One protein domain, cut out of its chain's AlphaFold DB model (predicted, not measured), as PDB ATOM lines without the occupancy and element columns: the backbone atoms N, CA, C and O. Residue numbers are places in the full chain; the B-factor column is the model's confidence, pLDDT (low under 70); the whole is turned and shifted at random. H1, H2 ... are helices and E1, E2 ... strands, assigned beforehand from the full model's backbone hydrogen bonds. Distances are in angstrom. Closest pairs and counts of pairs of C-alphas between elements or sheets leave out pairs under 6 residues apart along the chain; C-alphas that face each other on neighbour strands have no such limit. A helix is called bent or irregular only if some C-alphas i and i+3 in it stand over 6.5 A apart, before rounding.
ATOM      1  N   ILE A  15      -0.545 -29.717   9.708       41.28
ATOM      2  CA  ILE A  15      -1.604 -29.336  10.662       41.28
ATOM      3  C   ILE A  15      -1.545 -30.133  11.988       41.28
ATOM      4  O   ILE A  15      -2.198 -29.750  12.947       41.28
ATOM      5  N   GLY A  16      -0.725 -31.185  12.091       51.34
ATOM      6  CA  GLY A  16      -0.596 -31.988  13.314       51.34
ATOM      7  C   GLY A  16       0.782 -32.025  13.978       51.34
ATOM      8  O   GLY A  16       0.863 -32.436  15.126       51.34
ATOM      9  N   PHE A  17       1.866 -31.621  13.305       62.16
ATOM     10  CA  PHE A  17       3.229 -31.825  13.822       62.16
ATOM     11  C   PHE A  17       4.143 -30.720  13.298       62.16
ATOM     12  O   PHE A  17       4.476 -30.710  12.114       62.16
ATOM     13  N   GLY A  18       4.509 -29.753  14.141       78.50
ATOM     14  CA  GLY A  18       5.515 -28.746  13.788       78.50
ATOM     15  C   GLY A  18       6.918 -29.354  13.643       78.50
ATOM     16  O   GLY A  18       7.105 -30.570  13.592       78.50
ATOM     17  N   HIS A  19       7.944 -28.510  13.603       88.56
ATOM     18  CA  HIS A  19       9.328 -28.964  13.625       88.56
ATOM     19  C   HIS A  19       9.705 -29.428  15.028       88.56
ATOM     20  O   HIS A  19       9.572 -28.672  15.988       88.56
ATOM     21  N   ALA A  20      10.206 -30.657  15.131       89.81
ATOM     22  CA  ALA A  20      10.757 -31.160  16.378       89.81
ATOM     23  C   ALA A  20      12.034 -30.387  16.769       89.81
ATOM     24  O   ALA A  20      12.809 -29.994  15.882       89.81
ATOM     25  N   PRO A  21      12.280 -30.196  18.074       92.50
ATOM     26  CA  PRO A  21      13.499 -29.588  18.570       92.50
ATOM     27  C   PRO A  21      14.734 -30.419  18.239       92.50
ATOM     28  O   PRO A  21      14.701 -31.647  18.167       92.50
ATOM     29  N   THR A  22      15.863 -29.729  18.095       92.50
ATOM     30  CA  THR A  22      17.179 -30.368  17.975       92.50
ATOM     31  C   THR A  22      17.547 -31.114  19.265       92.50
ATOM     32  O   THR A  22      18.213 -32.149  19.224       92.50
ATOM     33  N   LYS A  23      17.106 -30.605  20.422       92.62
ATOM     34  CA  LYS A  23      17.284 -31.242  21.732       92.62
ATOM     35  C   LYS A  23      16.089 -32.140  22.048       92.62
ATOM     36  O   LYS A  23      14.949 -31.722  21.906       92.62
ATOM     37  N   ARG A  24      16.356 -33.372  22.502       88.44
ATOM     38  CA  ARG A  24      15.301 -34.327  22.899       88.44
ATOM     39  C   ARG A  24      14.654 -33.965  24.233       88.44
ATOM     40  O   ARG A  24      13.462 -34.177  24.404       88.44
ATOM     41  N   ASN A  25      15.449 -33.469  25.180       90.25
ATOM     42  CA  ASN A  25      14.944 -32.991  26.459       90.25
ATOM     43  C   ASN A  25      14.247 -31.638  26.251       90.25
ATOM     44  O   ASN A  25      14.812 -30.745  25.617       90.25
ATOM     45  N   VAL A  26      13.030 -31.492  26.778       89.44
ATOM     46  CA  VAL A  26      12.221 -30.292  26.542       89.44
ATOM     47  C   VAL A  26      12.734 -29.050  27.271       89.44
ATOM     48  O   VAL A  26      12.607 -27.951  26.742       89.44
ATOM     49  N   PHE A  27      13.372 -29.206  28.432       91.31
ATOM     50  CA  PHE A  27      13.982 -28.092  29.158       91.31
ATOM     51  C   PHE A  27      15.183 -27.542  28.391       91.31
ATOM     52  O   PHE A  27      15.251 -26.341  28.147       91.31
ATOM     53  N   ASP A  28      16.068 -28.424  27.920       94.50
ATOM     54  CA  ASP A  28      17.209 -28.030  27.085       94.50
ATOM     55  C   ASP A  28      16.745 -27.380  25.776       94.50
ATOM     56  O   ASP A  28      17.361 -26.441  25.273       94.50
ATOM     57  N   ALA A  29      15.662 -27.897  25.194       94.38
ATOM     58  CA  ALA A  29      15.082 -27.347  23.981       94.38
ATOM     59  C   ALA A  29      14.476 -25.953  24.220       94.38
ATOM     60  O   ALA A  29      14.630 -25.067  23.375       94.38
ATOM     61  N   TRP A  30      13.811 -25.747  25.357       95.06
ATOM     62  CA  TRP A  30      13.245 -24.458  25.737       95.06
ATOM     63  C   TRP A  30      14.336 -23.419  26.019       95.06
ATOM     64  O   TRP A  30      14.317 -22.349  25.414       95.06
ATOM     65  N   ASP A  31      15.351 -23.762  26.814       95.69
ATOM     66  CA  ASP A  31      16.509 -22.895  27.074       95.69
ATOM     67  C   ASP A  31      17.248 -22.531  25.771       95.69
ATOM     68  O   ASP A  31      17.517 -21.356  25.508       95.69
ATOM     69  N   MET A  32      17.481 -23.506  24.882       96.50
ATOM     70  CA  MET A  32      18.056 -23.244  23.556       96.50
ATOM     71  C   MET A  32      17.195 -22.273  22.736       96.50
ATOM     72  O   MET A  32      17.729 -21.391  22.062       96.50
ATOM     73  N   THR A  33      15.870 -22.401  22.808       96.88
ATOM     74  CA  THR A  33      14.929 -21.515  22.106       96.88
ATOM     75  C   THR A  33      14.991 -20.092  22.645       96.88
ATOM     76  O   THR A  33      15.105 -19.147  21.863       96.88
ATOM     77  N   GLN A  34      14.978 -19.924  23.968       95.94
ATOM     78  CA  GLN A  34      15.079 -18.612  24.606       95.94
ATOM     79  C   GLN A  34      16.401 -17.921  24.259       95.94
ATOM     80  O   GLN A  34      16.406 -16.734  23.918       95.94
ATOM     81  N   ARG A  35      17.517 -18.662  24.260       96.75
ATOM     82  CA  ARG A  35      18.829 -18.143  23.840       96.75
ATOM     83  C   ARG A  35      18.836 -17.740  22.372       96.75
ATOM     84  O   ARG A  35      19.312 -16.653  22.056       96.75
ATOM     85  N   PHE A  36      18.281 -18.574  21.489       97.00
ATOM     86  CA  PHE A  36      18.174 -18.268  20.063       97.00
ATOM     87  C   PHE A  36      17.391 -16.973  19.823       97.00
ATOM     88  O   PHE A  36      17.887 -16.084  19.129       97.00
ATOM     89  N   LEU A  37      16.203 -16.847  20.423       96.19
ATOM     90  CA  LEU A  37      15.343 -15.674  20.278       96.19
ATOM     91  C   LEU A  37      16.012 -14.421  20.854       96.19
ATOM     92  O   LEU A  37      16.066 -13.394  20.183       96.19
ATOM     93  N   THR A  38      16.597 -14.512  22.048       95.50
ATOM     94  CA  THR A  38      17.293 -13.385  22.693       95.50
ATOM     95  C   THR A  38      18.484 -12.896  21.868       95.50
ATOM     96  O   THR A  38      18.676 -11.690  21.704       95.50
ATOM     97  N   ARG A  39      19.281 -13.826  21.328       95.50
ATOM     98  CA  ARG A  39      20.497 -13.518  20.569       95.50
ATOM     99  C   ARG A  39      20.201 -12.961  19.182       95.50
ATOM    100  O   ARG A  39      20.854 -12.008  18.766       95.50
ATOM    101  N   ASN A  40      19.268 -13.575  18.461       95.56
ATOM    102  CA  ASN A  40      19.096 -13.338  17.028       95.56
ATOM    103  C   ASN A  40      17.906 -12.439  16.699       95.56
ATOM    104  O   ASN A  40      17.761 -12.049  15.544       95.56
ATOM    105  N   THR A  41      17.047 -12.111  17.669       94.81
ATOM    106  CA  THR A  41      15.774 -11.442  17.376       94.81
ATOM    107  C   THR A  41      15.486 -10.259  18.294       94.81
ATOM    108  O   THR A  41      15.952 -10.185  19.435       94.81
ATOM    109  N   GLN A  42      14.711  -9.307  17.787       93.69
ATOM    110  CA  GLN A  42      14.091  -8.235  18.556       93.69
ATOM    111  C   GLN A  42      12.587  -8.301  18.306       93.69
ATOM    112  O   GLN A  42      12.134  -8.164  17.171       93.69
ATOM    113  N   GLY A  43      11.808  -8.550  19.353       91.88
ATOM    114  CA  GLY A  43      10.387  -8.820  19.207       91.88
ATOM    115  C   GLY A  43       9.694  -9.053  20.539       91.88
ATOM    116  O   GLY A  43      10.282  -8.825  21.597       91.88
ATOM    117  N   ALA A  44       8.449  -9.508  20.470       93.31
ATOM    118  CA  ALA A  44       7.607  -9.742  21.633       93.31
ATOM    119  C   ALA A  44       6.683 -10.945  21.421       93.31
ATOM    120  O   ALA A  44       6.355 -11.324  20.293       93.31
ATOM    121  N   LEU A  45       6.265 -11.549  22.530       94.50
ATOM    122  CA  LEU A  45       5.229 -12.576  22.530       94.50
ATOM    123  C   LEU A  45       3.862 -11.946  22.232       94.50
ATOM    124  O   LEU A  45       3.569 -10.838  22.680       94.50
ATOM    125  N   ARG A  46       3.010 -12.669  21.500       94.19
ATOM    126  CA  ARG A  46       1.593 -12.317  21.346       94.19
ATOM    127  C   ARG A  46       0.873 -12.470  22.686       94.19
ATOM    128  O   ARG A  46       1.165 -13.390  23.442       94.19
ATOM    129  N   THR A  47      -0.084 -11.587  22.951       88.19
ATOM    130  CA  THR A  47      -0.806 -11.506  24.233       88.19
ATOM    131  C   THR A  47      -1.975 -12.486  24.362       88.19
ATOM    132  O   THR A  47      -2.473 -12.686  25.461       88.19
ATOM    133  N   ASP A  48      -2.420 -13.109  23.268       87.19
ATOM    134  CA  ASP A  48      -3.528 -14.073  23.269       87.19
ATOM    135  C   ASP A  48      -3.021 -15.519  23.384       87.19
ATOM    136  O   ASP A  48      -3.029 -16.283  22.414       87.19
ATOM    137  N   ILE A  49      -2.498 -15.871  24.560       95.19
ATOM    138  CA  ILE A  49      -1.959 -17.206  24.827       95.19
ATOM    139  C   ILE A  49      -3.076 -18.088  25.375       95.19
ATOM    140  O   ILE A  49      -3.632 -17.826  26.443       95.19
ATOM    141  N   LEU A  50      -3.376 -19.163  24.650       94.81
ATOM    142  CA  LEU A  50      -4.376 -20.143  25.052       94.81
ATOM    143  C   LEU A  50      -3.714 -21.326  25.751       94.81
ATOM    144  O   LEU A  50      -2.787 -21.943  25.217       94.81
ATOM    145  N   VAL A  51      -4.247 -21.657  26.922       95.25
ATOM    146  CA  VAL A  51      -3.892 -22.836  27.713       95.25
ATOM    147  C   VAL A  51      -5.113 -23.731  27.805       95.25
ATOM    148  O   VAL A  51      -6.229 -23.257  28.015       95.25
ATOM    149  N   GLU A  52      -4.908 -25.033  27.678       93.62
ATOM    150  CA  GLU A  52      -5.957 -26.030  27.806       93.62
ATOM    151  C   GLU A  52      -5.515 -27.162  28.718       93.62
ATOM    152  O   GLU A  52      -4.363 -27.600  28.676       93.62
ATOM    153  N   ALA A  53      -6.456 -27.650  29.520       91.38
ATOM    154  CA  ALA A  53      -6.236 -28.770  30.416       91.38
ATOM    155  C   ALA A  53      -7.430 -29.727  30.405       91.38
ATOM    156  O   ALA A  53      -8.572 -29.325  30.168       91.38
ATOM    157  N   VAL A  54      -7.150 -30.990  30.706       86.44
ATOM    158  CA  VAL A  54      -8.132 -32.066  30.799       86.44
ATOM    159  C   VAL A  54      -8.166 -32.633  32.216       86.44
ATOM    160  O   VAL A  54      -7.143 -32.932  32.831       86.44
ATOM    161  N   GLY A  55      -9.373 -32.787  32.736       80.56
ATOM    162  CA  GLY A  55      -9.678 -33.272  34.063       80.56
ATOM    163  C   GLY A  55      -9.300 -34.723  34.322       80.56
ATOM    164  O   GLY A  55      -8.855 -35.450  33.429       80.56
ATOM    165  N   PRO A  56      -9.527 -35.183  35.563       72.12
ATOM    166  CA  PRO A  56      -9.070 -36.486  36.032       72.12
ATOM    167  C   PRO A  56      -9.625 -37.659  35.230       72.12
ATOM    168  O   PRO A  56      -8.985 -38.699  35.186       72.12
ATOM    169  N   SER A  57     -10.795 -37.508  34.607       71.75
ATOM    170  CA  SER A  57     -11.439 -38.544  33.796       71.75
ATOM    171  C   SER A  57     -10.957 -38.600  32.347       71.75
ATOM    172  O   SER A  57     -11.463 -39.446  31.620       71.75
ATOM    173  N   GLY A  58     -10.019 -37.741  31.928       70.69
ATOM    174  CA  GLY A  58      -9.394 -37.814  30.606       70.69
ATOM    175  C   GLY A  58     -10.373 -37.734  29.432       70.69
ATOM    176  O   GLY A  58     -11.581 -37.546  29.591       70.69
ATOM    177  N   TYR A  59      -9.848 -37.931  28.224       69.50
ATOM    178  CA  TYR A  59     -10.697 -38.212  27.070       69.50
ATOM    179  C   TYR A  59     -11.304 -39.613  27.198       69.50
ATOM    180  O   TYR A  59     -10.643 -40.550  27.644       69.50
ATOM    181  N   ALA A  60     -12.568 -39.757  26.791       69.88
ATOM    182  CA  ALA A  60     -13.300 -41.029  26.803       69.88
ATOM    183  C   ALA A  60     -13.406 -41.725  28.183       69.88
ATOM    184  O   ALA A  60     -13.665 -42.924  28.248       69.88
ATOM    185  N   GLY A  61     -13.253 -40.987  29.292       67.44
ATOM    186  CA  GLY A  61     -13.432 -41.524  30.647       67.44
ATOM    187  C   GLY A  61     -12.195 -42.213  31.238       67.44
ATOM    188  O   GLY A  61     -12.283 -42.811  32.314       67.44
ATOM    189  N   GLU A  62     -11.037 -42.140  30.573       69.06
ATOM    190  CA  GLU A  62      -9.786 -42.679  31.100       69.06
ATOM    191  C   GLU A  62      -9.180 -41.833  32.227       69.06
ATOM    192  O   GLU A  62      -8.901 -40.650  32.065       69.06
ATOM    193  N   LYS A  63      -8.849 -42.461  33.362       69.81
ATOM    194  CA  LYS A  63      -8.210 -41.736  34.469       69.81
ATOM    195  C   LYS A  63      -6.813 -41.210  34.103       69.81
ATOM    196  O   LYS A  63      -5.915 -41.996  33.784       69.81
ATOM    197  N   MET A  64      -6.620 -39.901  34.239       72.25
ATOM    198  CA  MET A  64      -5.332 -39.220  34.092       72.25
ATOM    199  C   MET A  64      -4.477 -39.409  35.349       72.25
ATOM    200  O   MET A  64      -4.981 -39.395  36.470       72.25
ATOM    201  N   LYS A  65      -3.159 -39.574  35.172       69.81
ATOM    202  CA  LYS A  65      -2.206 -39.692  36.296       69.81
ATOM    203  C   LYS A  65      -1.824 -38.341  36.907       69.81
ATOM    204  O   LYS A  65      -1.393 -38.297  38.054       69.81
ATOM    205  N   PHE A  66      -1.966 -37.260  36.144       73.31
ATOM    206  CA  PHE A  66      -1.658 -35.901  36.573       73.31
ATOM    207  C   PHE A  66      -2.944 -35.069  36.616       73.31
ATOM    208  O   PHE A  66      -3.651 -35.019  35.604       73.31
ATOM    209  N   PRO A  67      -3.265 -34.415  37.748       77.38
ATOM    210  CA  PRO A  67      -4.472 -33.606  37.890       77.38
ATOM    211  C   PRO A  67      -4.273 -32.231  37.230       77.38
ATOM    212  O   PRO A  67      -4.228 -31.197  37.899       77.38
ATOM    213  N   SER A  68      -4.091 -32.224  35.906       81.81
ATOM    214  CA  SER A  68      -3.728 -31.023  35.140       81.81
ATOM    215  C   SER A  68      -4.746 -29.896  35.309       81.81
ATOM    216  O   SER A  68      -4.352 -28.757  35.531       81.81
ATOM    217  N   GLN A  69      -6.042 -30.223  35.288       86.12
ATOM    218  CA  GLN A  69      -7.120 -29.252  35.438       86.12
ATOM    219  C   GLN A  69      -7.139 -28.636  36.839       86.12
ATOM    220  O   GLN A  69      -7.248 -27.423  36.951       86.12
ATOM    221  N   GLU A  70      -7.003 -29.431  37.903       88.88
ATOM    222  CA  GLU A  70      -6.999 -28.915  39.282       88.88
ATOM    223  C   GLU A  70      -5.807 -27.986  39.523       88.88
ATOM    224  O   GLU A  70      -5.953 -26.915  40.109       88.88
ATOM    225  N   ARG A  71      -4.627 -28.356  39.011       89.69
ATOM    226  CA  ARG A  71      -3.435 -27.506  39.094       89.69
ATOM    227  C   ARG A  71      -3.567 -26.255  38.233       89.69
ATOM    228  O   ARG A  71      -3.229 -25.179  38.703       89.69
ATOM    229  N   ALA A  72      -4.092 -26.366  37.015       92.00
ATOM    230  CA  ALA A  72      -4.348 -25.215  36.153       92.00
ATOM    231  C   ALA A  72      -5.370 -24.251  36.779       92.00
ATOM    232  O   ALA A  72      -5.147 -23.046  36.754       92.00
ATOM    233  N   LEU A  73      -6.429 -24.763  37.415       93.19
ATOM    234  CA  LEU A  73      -7.386 -23.968  38.190       93.19
ATOM    235  C   LEU A  73      -6.707 -23.239  39.357       93.19
ATOM    236  O   LEU A  73      -6.951 -22.055  39.564       93.19
ATOM    237  N   ALA A  74      -5.838 -23.924  40.103       93.75
ATOM    238  CA  ALA A  74      -5.095 -23.314  41.204       93.75
ATOM    239  C   ALA A  74      -4.101 -22.237  40.727       93.75
ATOM    240  O   ALA A  74      -3.857 -21.270  41.445       93.75
ATOM    241  N   THR A  75      -3.543 -22.390  39.523       95.19
ATOM    242  CA  THR A  75      -2.544 -21.472  38.958       95.19
ATOM    243  C   THR A  75      -3.165 -20.272  38.242       95.19
ATOM    244  O   THR A  75      -2.680 -19.155  38.405       95.19
ATOM    245  N   PHE A  76      -4.208 -20.491  37.438       95.69
ATOM    246  CA  PHE A  76      -4.786 -19.489  36.530       95.69
ATOM    247  C   PHE A  76      -6.184 -19.016  36.949       95.69
ATOM    248  O   PHE A  76      -6.736 -18.108  36.331       95.69
ATOM    249  N   GLY A  77      -6.780 -19.614  37.983       94.56
ATOM    250  CA  GLY A  77      -8.138 -19.305  38.417       94.56
ATOM    251  C   GLY A  77      -9.210 -19.935  37.525       94.56
ATOM    252  O   GLY A  77      -9.015 -20.992  36.919       94.56
ATOM    253  N   ALA A  78     -10.382 -19.298  37.474       94.50
ATOM    254  CA  ALA A  78     -11.527 -19.811  36.727       94.50
ATOM    255  C   ALA A  78     -11.265 -19.802  35.203       94.50
ATOM    256  O   ALA A  78     -10.731 -18.820  34.684       94.50
ATOM    257  N   PRO A  79     -11.636 -20.871  34.473       95.25
ATOM    258  CA  PRO A  79     -11.440 -20.941  33.032       95.25
ATOM    259  C   PRO A  79     -12.405 -20.016  32.287       95.25
ATOM    260  O   PRO A  79     -13.534 -19.792  32.722       95.25
ATOM    261  N   GLU A  80     -11.989 -19.548  31.109       94.56
ATOM    262  CA  GLU A  80     -12.863 -18.822  30.174       94.56
ATOM    263  C   GLU A  80     -13.926 -19.766  29.588       94.56
ATOM    264  O   GLU A  80     -15.059 -19.364  29.324       94.56
ATOM    265  N   LYS A  81     -13.561 -21.040  29.380       92.25
ATOM    266  CA  LYS A  81     -14.460 -22.086  28.879       92.25
ATOM    267  C   LYS A  81     -14.256 -23.388  29.636       92.25
ATOM    268  O   LYS A  81     -13.122 -23.800  29.872       92.25
ATOM    269  N   SER A  82     -15.357 -24.056  29.956       90.50
ATOM    270  CA  SER A  82     -15.359 -25.373  30.585       90.50
ATOM    271  C   SER A  82     -16.460 -26.231  29.971       90.50
ATOM    272  O   SER A  82     -17.620 -25.827  29.951       90.50
ATOM    273  N   GLU A  83     -16.089 -27.402  29.457       84.06
ATOM    274  CA  GLU A  83     -17.015 -28.377  28.880       84.06
ATOM    275  C   GLU A  83     -16.652 -29.774  29.396       84.06
ATOM    276  O   GLU A  83     -15.656 -30.376  28.990       84.06
ATOM    277  N   GLY A  84     -17.449 -30.296  30.332       80.06
ATOM    278  CA  GLY A  84     -17.222 -31.612  30.931       80.06
ATOM    279  C   GLY A  84     -15.858 -31.715  31.623       80.06
ATOM    280  O   GLY A  84     -15.633 -31.099  32.659       80.06
ATOM    281  N   HIS A  85     -14.959 -32.521  31.055       81.31
ATOM    282  CA  HIS A  85     -13.599 -32.737  31.558       81.31
ATOM    283  C   HIS A  85     -12.560 -31.826  30.898       81.31
ATOM    284  O   HIS A  85     -11.375 -32.057  31.073       81.31
ATOM    285  N   TRP A  86     -12.943 -30.830  30.106       88.19
ATOM    286  CA  TRP A  86     -12.003 -29.952  29.414       88.19
ATOM    287  C   TRP A  86     -12.174 -28.505  29.875       88.19
ATOM    288  O   TRP A  86     -13.290 -28.037  30.104       88.19
ATOM    289  N   CYS A  87     -11.060 -27.795  30.036       92.25
ATOM    290  CA  CYS A  87     -11.029 -26.382  30.396       92.25
ATOM    291  C   CYS A  87     -10.032 -25.617  29.527       92.25
ATOM    292  O   CYS A  87      -8.986 -26.151  29.149       92.25
ATOM    293  N   ARG A  88     -10.345 -24.347  29.261       94.88
ATOM    294  CA  ARG A  88      -9.485 -23.412  28.533       94.88
ATOM    295  C   ARG A  88      -9.366 -22.086  29.275       94.88
ATOM    296  O   ARG A  88     -10.365 -21.524  29.724       94.88
ATOM    297  N   TRP A  89      -8.149 -21.563  29.302       96.50
ATOM    298  CA  TRP A  89      -7.802 -20.246  29.818       96.50
ATOM    299  C   TRP A  89      -7.134 -19.420  28.726       96.50
ATOM    300  O   TRP A  89      -6.456 -19.953  27.843       96.50
ATOM    301  N   ARG A  90      -7.299 -18.106  28.837       96.12
ATOM    302  CA  ARG A  90      -6.465 -17.113  28.173       96.12
ATOM    303  C   ARG A  90      -5.555 -16.522  29.241       96.12
ATOM    304  O   ARG A  90      -6.062 -16.025  30.244       96.12
ATOM    305  N   ILE A  91      -4.245 -16.628  29.058       95.50
ATOM    306  CA  ILE A  91      -3.256 -16.187  30.051       95.50
ATOM    307  C   ILE A  91      -2.424 -15.018  29.524       95.50
ATOM    308  O   ILE A  91      -2.270 -14.851  28.312       95.50
ATOM    309  N   GLY A  92      -1.874 -14.230  30.448       94.88
ATOM    310  CA  GLY A  92      -0.901 -13.188  30.136       94.88
ATOM    311  C   GLY A  92       0.492 -13.749  29.834       94.88
ATOM    312  O   GLY A  92       0.797 -14.920  30.080       94.88
ATOM    313  N   ILE A  93       1.372 -12.894  29.310       95.19
ATOM    314  CA  ILE A  93       2.768 -13.251  29.000       95.19
ATOM    315  C   ILE A  93       3.536 -13.608  30.284       95.19
ATOM    316  O   ILE A  93       4.376 -14.507  30.291       95.19
ATOM    317  N   GLU A  94       3.219 -12.933  31.383       95.12
ATOM    318  CA  GLU A  94       3.761 -13.138  32.724       95.12
ATOM    319  C   GLU A  94       3.480 -14.534  33.299       95.12
ATOM    320  O   GLU A  94       4.223 -15.003  34.161       95.12
ATOM    321  N   ASP A  95       2.453 -15.221  32.794       96.12
ATOM    322  CA  ASP A  95       2.053 -16.555  33.241       96.12
ATOM    323  C   ASP A  95       2.646 -17.683  32.382       96.12
ATOM    324  O   ASP A  95       2.533 -18.857  32.741       96.12
ATOM    325  N   VAL A  96       3.347 -17.358  31.288       95.38
ATOM    326  CA  VAL A  96       4.043 -18.348  30.443       95.38
ATOM    327  C   VAL A  96       5.018 -19.223  31.244       95.38
ATOM    328  O   VAL A  96       4.999 -20.438  31.033       95.38
ATOM    329  N   PRO A  97       5.832 -18.697  32.186       95.00
ATOM    330  CA  PRO A  97       6.687 -19.541  33.021       95.00
ATOM    331  C   PRO A  97       5.897 -20.570  33.841       95.00
ATOM    332  O   PRO A  97       6.307 -21.728  33.920       95.00
ATOM    333  N   LYS A  98       4.734 -20.184  34.384       95.62
ATOM    334  CA  LYS A  98       3.860 -21.085  35.153       95.62
ATOM    335  C   LYS A  98       3.220 -22.145  34.254       95.62
ATOM    336  O   LYS A  98       3.133 -23.311  34.632       95.62
ATOM    337  N   ALA A  99       2.799 -21.764  33.047       95.69
ATOM    338  CA  ALA A  99       2.284 -22.706  32.055       95.69
ATOM    339  C   ALA A  99       3.351 -23.725  31.637       95.69
ATOM    340  O   ALA A  99       3.068 -24.921  31.573       95.69
ATOM    341  N   PHE A 100       4.591 -23.275  31.423       95.06
ATOM    342  CA  PHE A 100       5.707 -24.167  31.124       95.06
ATOM    343  C   PHE A 100       5.996 -25.133  32.280       95.06
ATOM    344  O   PHE A 100       6.176 -26.321  32.042       95.06
ATOM    345  N   GLU A 101       5.966 -24.666  33.530       93.12
ATOM    346  CA  GLU A 101       6.136 -25.520  34.710       93.12
ATOM    347  C   GLU A 101       5.058 -26.617  34.795       93.12
ATOM    348  O   GLU A 101       5.379 -27.798  34.958       93.12
ATOM    349  N   LEU A 102       3.780 -26.259  34.617       92.19
ATOM    350  CA  LEU A 102       2.681 -27.230  34.585       92.19
ATOM    351  C   LEU A 102       2.850 -28.252  33.458       92.19
ATOM    352  O   LEU A 102       2.690 -29.450  33.694       92.19
ATOM    353  N   PHE A 103       3.218 -27.791  32.261       92.69
ATOM    354  CA  PHE A 103       3.549 -28.657  31.135       92.69
ATOM    355  C   PHE A 103       4.688 -29.618  31.482       92.69
ATOM    356  O   PHE A 103       4.569 -30.815  31.241       92.69
ATOM    357  N   SER A 104       5.768 -29.131  32.085       89.25
ATOM    358  CA  SER A 104       6.928 -29.938  32.456       89.25
ATOM    359  C   SER A 104       6.571 -31.050  33.443       89.25
ATOM    360  O   SER A 104       6.998 -32.193  33.264       89.25
ATOM    361  N   TYR A 105       5.747 -30.748  34.451       87.94
ATOM    362  CA  TYR A 105       5.228 -31.758  35.372       87.94
ATOM    363  C   TYR A 105       4.317 -32.768  34.668       87.94
ATOM    364  O   TYR A 105       4.487 -33.980  34.844       87.94
ATOM    365  N   ALA A 106       3.379 -32.288  33.848       87.00
ATOM    366  CA  ALA A 106       2.468 -33.134  33.084       87.00
ATOM    367  C   ALA A 106       3.239 -34.085  32.156       87.00
ATOM    368  O   ALA A 106       3.002 -35.295  32.176       87.00
ATOM    369  N   HIS A 107       4.223 -33.558  31.427       86.81
ATOM    370  CA  HIS A 107       5.055 -34.286  30.476       86.81
ATOM    371  C   HIS A 107       5.900 -35.366  31.162       86.81
ATOM    372  O   HIS A 107       5.930 -36.507  30.708       86.81
ATOM    373  N   ALA A 108       6.522 -35.055  32.305       83.94
ATOM    374  CA  ALA A 108       7.303 -36.028  33.073       83.94
ATOM    375  C   ALA A 108       6.445 -37.168  33.655       83.94
ATOM    376  O   ALA A 108       6.915 -38.296  33.803       83.94
ATOM    377  N   SER A 109       5.184 -36.886  33.990       76.81
ATOM    378  CA  SER A 109       4.259 -37.869  34.567       76.81
ATOM    379  C   SER A 109       3.608 -38.808  33.537       76.81
ATOM    380  O   SER A 109       3.071 -39.859  33.905       76.81
ATOM    381  N   HIS A 110       3.643 -38.452  32.247       67.56
ATOM    382  CA  HIS A 110       2.942 -39.181  31.195       67.56
ATOM    383  C   HIS A 110       3.775 -40.329  30.614       67.56
ATOM    384  O   HIS A 110       4.904 -40.168  30.165       67.56
ATOM    385  N   GLN A 111       3.169 -41.519  30.564       59.28
ATOM    386  CA  GLN A 111       3.768 -42.732  29.997       59.28
ATOM    387  C   GLN A 111       2.903 -43.322  28.869       59.28
ATOM    388  O   GLN A 111       2.648 -44.521  28.891       59.28
ATOM    389  N   ARG A 112       2.512 -42.519  27.858       58.09
ATOM    390  CA  ARG A 112       1.875 -42.950  26.576       58.09
ATOM    391  C   ARG A 112       0.336 -42.803  26.430       58.09
ATOM    392  O   ARG A 112      -0.260 -43.589  25.700       58.09
ATOM    393  N   LYS A 113      -0.326 -41.824  27.062       60.94
ATOM    394  CA  LYS A 113      -1.771 -41.535  26.850       60.94
ATOM    395  C   LYS A 113      -2.017 -40.097  26.377       60.94
ATOM    396  O   LYS A 113      -1.155 -39.252  26.588       60.94
ATOM    397  N   VAL A 114      -3.166 -39.863  25.729       62.88
ATOM    398  CA  VAL A 114      -3.561 -38.583  25.102       62.88
ATOM    399  C   VAL A 114      -3.552 -37.429  26.117       62.88
ATOM    400  O   VAL A 114      -3.930 -37.625  27.267       62.88
ATOM    401  N   SER A 115      -3.097 -36.257  25.653       65.19
ATOM    402  CA  SER A 115      -2.711 -35.051  26.405       65.19
ATOM    403  C   SER A 115      -3.633 -34.632  27.559       65.19
ATOM    404  O   SER A 115      -4.858 -34.596  27.418       65.19
ATOM    405  N   SER A 116      -3.015 -34.243  28.682       81.94
ATOM    406  CA  SER A 116      -3.674 -33.599  29.822       81.94
ATOM    407  C   SER A 116      -3.526 -32.084  29.820       81.94
ATOM    408  O   SER A 116      -4.397 -31.403  30.342       81.94
ATOM    409  N   PHE A 117      -2.452 -31.546  29.246       90.19
ATOM    410  CA  PHE A 117      -2.141 -30.125  29.316       90.19
ATOM    411  C   PHE A 117      -1.401 -29.662  28.065       90.19
ATOM    412  O   PHE A 117      -0.400 -30.262  27.661       90.19
ATOM    413  N   ARG A 118      -1.861 -28.555  27.481       91.94
ATOM    414  CA  ARG A 118      -1.211 -27.944  26.323       91.94
ATOM    415  C   ARG A 118      -1.370 -26.436  26.299       91.94
ATOM    416  O   ARG A 118      -2.359 -25.893  26.784       91.94
ATOM    417  N   PHE A 119      -0.414 -25.762  25.676       94.81
ATOM    418  CA  PHE A 119      -0.505 -24.339  25.377       94.81
ATOM    419  C   PHE A 119       0.354 -23.980  24.164       94.81
ATOM    420  O   PHE A 119       1.255 -24.725  23.773       94.81
ATOM    421  N   CYS A 120       0.067 -22.836  23.549       93.94
ATOM    422  CA  CYS A 120       0.820 -22.338  22.404       93.94
ATOM    423  C   CYS A 120       1.196 -20.877  22.616       93.94
ATOM    424  O   CYS A 120       0.349 -20.061  22.970       93.94
ATOM    425  N   ILE A 121       2.457 -20.549  22.356       95.44
ATOM    426  CA  ILE A 121       2.945 -19.171  22.323       95.44
ATOM    427  C   ILE A 121       3.425 -18.839  20.917       95.44
ATOM    428  O   ILE A 121       3.880 -19.705  20.172       95.44
ATOM    429  N   THR A 122       3.337 -17.572  20.535       95.50
ATOM    430  CA  THR A 122       3.913 -17.085  19.279       95.50
ATOM    431  C   THR A 122       4.704 -15.826  19.561       95.50
ATOM    432  O   THR A 122       4.182 -14.910  20.191       95.50
ATOM    433  N   GLN A 123       5.948 -15.782  19.094       95.12
ATOM    434  CA  GLN A 123       6.781 -14.587  19.142       95.12
ATOM    435  C   GLN A 123       6.886 -13.983  17.748       95.12
ATOM    436  O   GLN A 123       7.384 -14.650  16.841       95.12
ATOM    437  N   ASP A 124       6.446 -12.737  17.597       94.69
ATOM    438  CA  ASP A 124       6.697 -11.927  16.405       94.69
ATOM    439  C   ASP A 124       8.005 -11.160  16.601       94.69
ATOM    440  O   ASP A 124       8.265 -10.630  17.687       94.69
ATOM    441  N   PHE A 125       8.850 -11.110  15.576       94.25
ATOM    442  CA  PHE A 125      10.165 -10.498  15.695       94.25
ATOM    443  C   PHE A 125      10.761 -10.019  14.370       94.25
ATOM    444  O   PHE A 125      10.378 -10.435  13.275       94.25
ATOM    445  N   ARG A 126      11.768  -9.160  14.520       93.38
ATOM    446  CA  ARG A 126      12.744  -8.774  13.501       93.38
ATOM    447  C   ARG A 126      14.092  -9.412  13.799       93.38
ATOM    448  O   ARG A 126      14.383  -9.744  14.953       93.38
ATOM    449  N   TRP A 127      14.915  -9.580  12.773       93.94
ATOM    450  CA  TRP A 127      16.260 -10.127  12.934       93.94
ATOM    451  C   TRP A 127      17.225  -9.077  13.489       93.94
ATOM    452  O   TRP A 127      17.198  -7.919  13.089       93.94
ATOM    453  N   ARG A 128      18.103  -9.479  14.411       92.06
ATOM    454  CA  ARG A 128      19.227  -8.649  14.860       92.06
ATOM    455  C   ARG A 128      20.395  -8.773  13.886       92.06
ATOM    456  O   ARG A 128      20.683  -9.859  13.384       92.06
ATOM    457  N   GLY A 129      21.119  -7.672  13.706       85.00
ATOM    458  CA  GLY A 129      22.340  -7.630  12.898       85.00
ATOM    459  C   GLY A 129      22.109  -7.448  11.398       85.00
ATOM    460  O   GLY A 129      23.079  -7.491  10.651       85.00
ATOM    461  N   ILE A 130      20.862  -7.239  10.966       84.25
ATOM    462  CA  ILE A 130      20.525  -6.823   9.602       84.25
ATOM    463  C   ILE A 130      19.423  -5.770   9.683       84.25
ATOM    464  O   ILE A 130      18.481  -5.929  10.463       84.25
ATOM    465  N   ASP A 131      19.544  -4.711   8.886       81.12
ATOM    466  CA  ASP A 131      18.519  -3.679   8.793       81.12
ATOM    467  C   ASP A 131      17.244  -4.263   8.185       81.12
ATOM    468  O   ASP A 131      17.210  -4.718   7.041       81.12
ATOM    469  N   ASP A 132      16.184  -4.280   8.986       76.25
ATOM    470  CA  ASP A 132      14.933  -4.927   8.627       76.25
ATOM    471  C   ASP A 132      13.900  -3.893   8.158       76.25
ATOM    472  O   ASP A 132      13.311  -3.157   8.956       76.25
ATOM    473  N   THR A 133      13.688  -3.854   6.842       69.69
ATOM    474  CA  THR A 133      12.650  -3.052   6.171       69.69
ATOM    475  C   THR A 133      11.467  -3.906   5.698       69.69
ATOM    476  O   THR A 133      10.624  -3.437   4.930       69.69
ATOM    477  N   THR A 134      11.378  -5.168   6.142       66.62
ATOM    478  CA  THR A 134      10.363  -6.113   5.656       66.62
ATOM    479  C   THR A 134       8.950  -5.709   6.063       66.62
ATOM    480  O   THR A 134       8.699  -5.175   7.146       66.62
ATOM    481  N   ILE A 135       7.995  -5.984   5.171       63.31
ATOM    482  CA  ILE A 135       6.592  -5.591   5.365       63.31
ATOM    483  C   ILE A 135       5.824  -6.642   6.167       63.31
ATOM    484  O   ILE A 135       4.922  -6.298   6.929       63.31
ATOM    485  N   ALA A 136       6.196  -7.918   6.028       66.25
ATOM    486  CA  ALA A 136       5.730  -8.967   6.925       66.25
ATOM    487  C   ALA A 136       6.881  -9.386   7.842       66.25
ATOM    488  O   ALA A 136       7.924  -9.824   7.361       66.25
ATOM    489  N   GLY A 137       6.664  -9.254   9.151       80.25
ATOM    490  CA  GLY A 137       7.629  -9.679  10.158       80.25
ATOM    491  C   GLY A 137       7.790 -11.198  10.211       80.25
ATOM    492  O   GLY A 137       6.945 -11.960   9.732       80.25
ATOM    493  N   SER A 138       8.884 -11.638  10.829       92.56
ATOM    494  CA  SER A 138       9.095 -13.049  11.142       92.56
ATOM    495  C   SER A 138       8.311 -13.441  12.391       92.56
ATOM    496  O   SER A 138       8.104 -12.624  13.287       92.56
ATOM    497  N   TYR A 139       7.915 -14.709  12.487       94.25
ATOM    498  CA  TYR A 139       7.384 -15.254  13.731       94.25
ATOM    499  C   TYR A 139       7.833 -16.692  13.991       94.25
ATOM    500  O   TYR A 139       8.144 -17.461  13.076       94.25
ATOM    501  N   LEU A 140       7.816 -17.067  15.270       94.62
ATOM    502  CA  LEU A 140       7.991 -18.437  15.738       94.62
ATOM    503  C   LEU A 140       6.815 -18.823  16.636       94.62
ATOM    504  O   LEU A 140       6.705 -18.339  17.762       94.62
ATOM    505  N   GLY A 141       5.948 -19.703  16.136       94.00
ATOM    506  CA  GLY A 141       4.968 -20.407  16.959       94.00
ATOM    507  C   GLY A 141       5.628 -21.575  17.691       94.00
ATOM    508  O   GLY A 141       6.460 -22.278  17.113       94.00
ATOM    509  N   ILE A 142       5.266 -21.791  18.950       94.38
ATOM    510  CA  ILE A 142       5.788 -22.860  19.799       94.38
ATOM    511  C   ILE A 142       4.601 -23.517  20.488       94.38
ATOM    512  O   ILE A 142       3.919 -22.891  21.297       94.38
ATOM    513  N   ASN A 143       4.353 -24.777  20.147       92.88
ATOM    514  CA  ASN A 143       3.312 -25.581  20.769       92.88
ATOM    515  C   ASN A 143       3.945 -26.481  21.824       92.88
ATOM    516  O   ASN A 143       4.923 -27.171  21.529       92.88
ATOM    517  N   PHE A 144       3.355 -26.492  23.011       92.94
ATOM    518  CA  PHE A 144       3.681 -27.389  24.107       92.94
ATOM    519  C   PHE A 144       2.492 -28.309  24.324       92.94
ATOM    520  O   PHE A 144       1.390 -27.847  24.609       92.94
ATOM    521  N   ASP A 145       2.716 -29.603  24.172       89.19
ATOM    522  CA  ASP A 145       1.717 -30.647  24.347       89.19
ATOM    523  C   ASP A 145       2.352 -31.724  25.217       89.19
ATOM    524  O   ASP A 145       3.372 -32.300  24.853       89.19
ATOM    525  N   ASP A 146       1.825 -31.963  26.411       85.44
ATOM    526  CA  ASP A 146       2.444 -32.881  27.375       85.44
ATOM    527  C   ASP A 146       2.607 -34.324  26.861       85.44
ATOM    528  O   ASP A 146       3.471 -35.048  27.358       85.44
ATOM    529  N   PHE A 147       1.853 -34.739  25.840       83.38
ATOM    530  CA  PHE A 147       2.024 -36.035  25.190       83.38
ATOM    531  C   PHE A 147       3.093 -36.003  24.087       83.38
ATOM    532  O   PHE A 147       3.986 -36.851  24.064       83.38
ATOM    533  N   ASN A 148       3.017 -35.035  23.175       82.31
ATOM    534  CA  ASN A 148       3.886 -34.976  21.999       82.31
ATOM    535  C   ASN A 148       5.205 -34.210  22.249       82.31
ATOM    536  O   ASN A 148       6.152 -34.344  21.476       82.31
ATOM    537  N   GLY A 149       5.291 -33.418  23.314       89.00
ATOM    538  CA  GLY A 149       6.413 -32.543  23.648       89.00
ATOM    539  C   GLY A 149       6.272 -31.130  23.071       89.00
ATOM    540  O   GLY A 149       5.184 -30.561  23.006       89.00
ATOM    541  N   MET A 150       7.401 -30.540  22.673       91.50
ATOM    542  CA  MET A 150       7.464 -29.182  22.123       91.50
ATOM    543  C   MET A 150       7.664 -29.211  20.601       91.50
ATOM    544  O   MET A 150       8.497 -29.970  20.109       91.50
ATOM    545  N   PHE A 151       6.955 -28.356  19.857       92.06
ATOM    546  CA  PHE A 151       7.077 -28.239  18.396       92.06
ATOM    547  C   PHE A 151       7.087 -26.793  17.919       92.06
ATOM    548  O   PHE A 151       6.329 -25.957  18.409       92.06
ATOM    549  N   PHE A 152       7.864 -26.533  16.871       92.94
ATOM    550  CA  PHE A 152       8.023 -25.208  16.284       92.94
ATOM    551  C   PHE A 152       7.226 -25.023  14.993       92.94
ATOM    552  O   PHE A 152       7.180 -25.899  14.129       92.94
ATOM    553  N   GLN A 153       6.651 -23.841  14.824       92.56
ATOM    554  CA  GLN A 153       5.933 -23.402  13.631       92.56
ATOM    555  C   GLN A 153       6.507 -22.055  13.169       92.56
ATOM    556  O   GLN A 153       5.933 -21.003  13.452       92.56
ATOM    557  N   PRO A 154       7.676 -22.071  12.513       93.56
ATOM    558  CA  PRO A 154       8.337 -20.858  12.055       93.56
ATOM    559  C   PRO A 154       7.690 -20.315  10.776       93.56
ATOM    560  O   PRO A 154       7.318 -21.074   9.877       93.56
ATOM    561  N   ALA A 155       7.660 -18.996  10.649       92.25
ATOM    562  CA  ALA A 155       7.599 -18.323   9.362       92.25
ATOM    563  C   ALA A 155       8.605 -17.181   9.392       92.25
ATOM    564  O   ALA A 155       8.402 -16.175  10.069       92.25
ATOM    565  N   TYR A 156       9.724 -17.375   8.706       93.69
ATOM    566  CA  TYR A 156      10.811 -16.410   8.724       93.69
ATOM    567  C   TYR A 156      10.859 -15.659   7.408       93.69
ATOM    568  O   TYR A 156      10.775 -16.265   6.338       93.69
ATOM    569  N   VAL A 157      11.027 -14.351   7.499       93.06
ATOM    570  CA  VAL A 157      11.308 -13.457   6.382       93.06
ATOM    571  C   VAL A 157      12.638 -12.790   6.691       93.06
ATOM    572  O   VAL A 157      12.832 -12.255   7.778       93.06
TER     573      VAL A 157
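Overview. This is residues 15 to 157 of the 215 residues of an uncharacterized protein of Pseudoxanthomonas sp. NML171202 (UniProt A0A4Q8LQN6). Seven strands make one long, twisted sheet, and three helices, H1, H2 and H3, cover one of its faces, while the other face has no named helix on it. The sheet branches at its longest strand, E5: E1 and E2 lie beside different parts of E5 on one side, with E4 and then E3 beyond E2, and E6 and then E7 follow on the other side. The printed part has 143 residues with three named helices and seven named strands, in the order H1 E1 E2 H2 E3 E4 H3 E5 E6 E7; the neighbour strands are antiparallel and the class is mixed, helices and strands. The whole is compact, with a radius of gyration of the C-alphas of 16.2 A, yet elongated in outline, spanning 53 by 31 by 25 A.

Arrangement. Go first to residues 26 to 40, H1, which is on the sheet at a height of 9.0 A, over E6, residues 138 to 145, and E7, residues 149 to 157. On the local plane H1 stands at 11 degrees to E6 and runs along the strands; the closest C-alphas of H1 and E7 are those of Val 26 and Met 150, 6.6 A apart. A tight link leads to E1, residues 41 to 45, an edge strand antiparallel to E5, residues 117 to 127, with N 42 and O 126 at 2.9 A. E2, residues 49 to 54, lies on the same side of E5 as E1, with N 52 and O 118 at 2.8 A. Next look at H2, residues 68 to 76, at a height of 8.8 A over E2 and, only just, over E4, residues 86 to 91, on which 3 of its C-alphas fall. The closest C-alphas of H2 and E2 are those of Gln 69 and Ala 53, 5.1 A apart. E3, residues 81 to 83, forms a hairpin with E4, with N 83 and O 86 at 2.9 A; on the other side of E4, N 51 of E2 and O 89 are 2.9 A apart. H3, residues 93 to 109, lies over E5 on the same face as H1 and H2, at a height of 8.3 A and slantwise, at 48 degrees to E5 on the local plane. H3 touches H2, the closest C-alphas being those of Ala 106 and Ser 68 at 6.9 A, with a shallow tilt of 21 degrees, opposite ways. H3 is irregular, with C-alphas 94 and 97 lying 7.0 A apart. E5, E6 and E7 form a meander, each strand the antiparallel neighbour of the one before; N 121 and O 142 are 3.0 A apart, and N 153 and O 141 are 2.8 A apart. Every O i to N i+4 pair is within hydrogen-bond range in H1 and H2, and 11 of 13 are in H3.

Along the chain. Find C-alpha 26 at (12.221, -30.292, 26.542), where H1 begins its 20.6 A to residue 40. E1 covers 11.8 A, E2 17.2 A, H2 11.7 A, E3 6.8 A and E4 16.3 A. H3 covers 25.3 A. From C-alpha 117 at (-2.141, -30.125, 29.316), E5 runs 31.7 A to residue 127. E6 covers 23.2 A, and E7 covers 26.2 A, ending at C-alpha 157 at (11.308, -13.457, 6.382).

Size, cuts and confidence. Look for the two C-alphas farthest apart at Gly 61 and Asp 131, 54.1 A. The printed part has no cut; the link from E2 to H2, residues 55 to 67, is long. Mean pLDDT of the printed part is 87.0, with values under 70 at residues 15 to 17, 59 to 63, 65, 110 to 115 and 133 to 136.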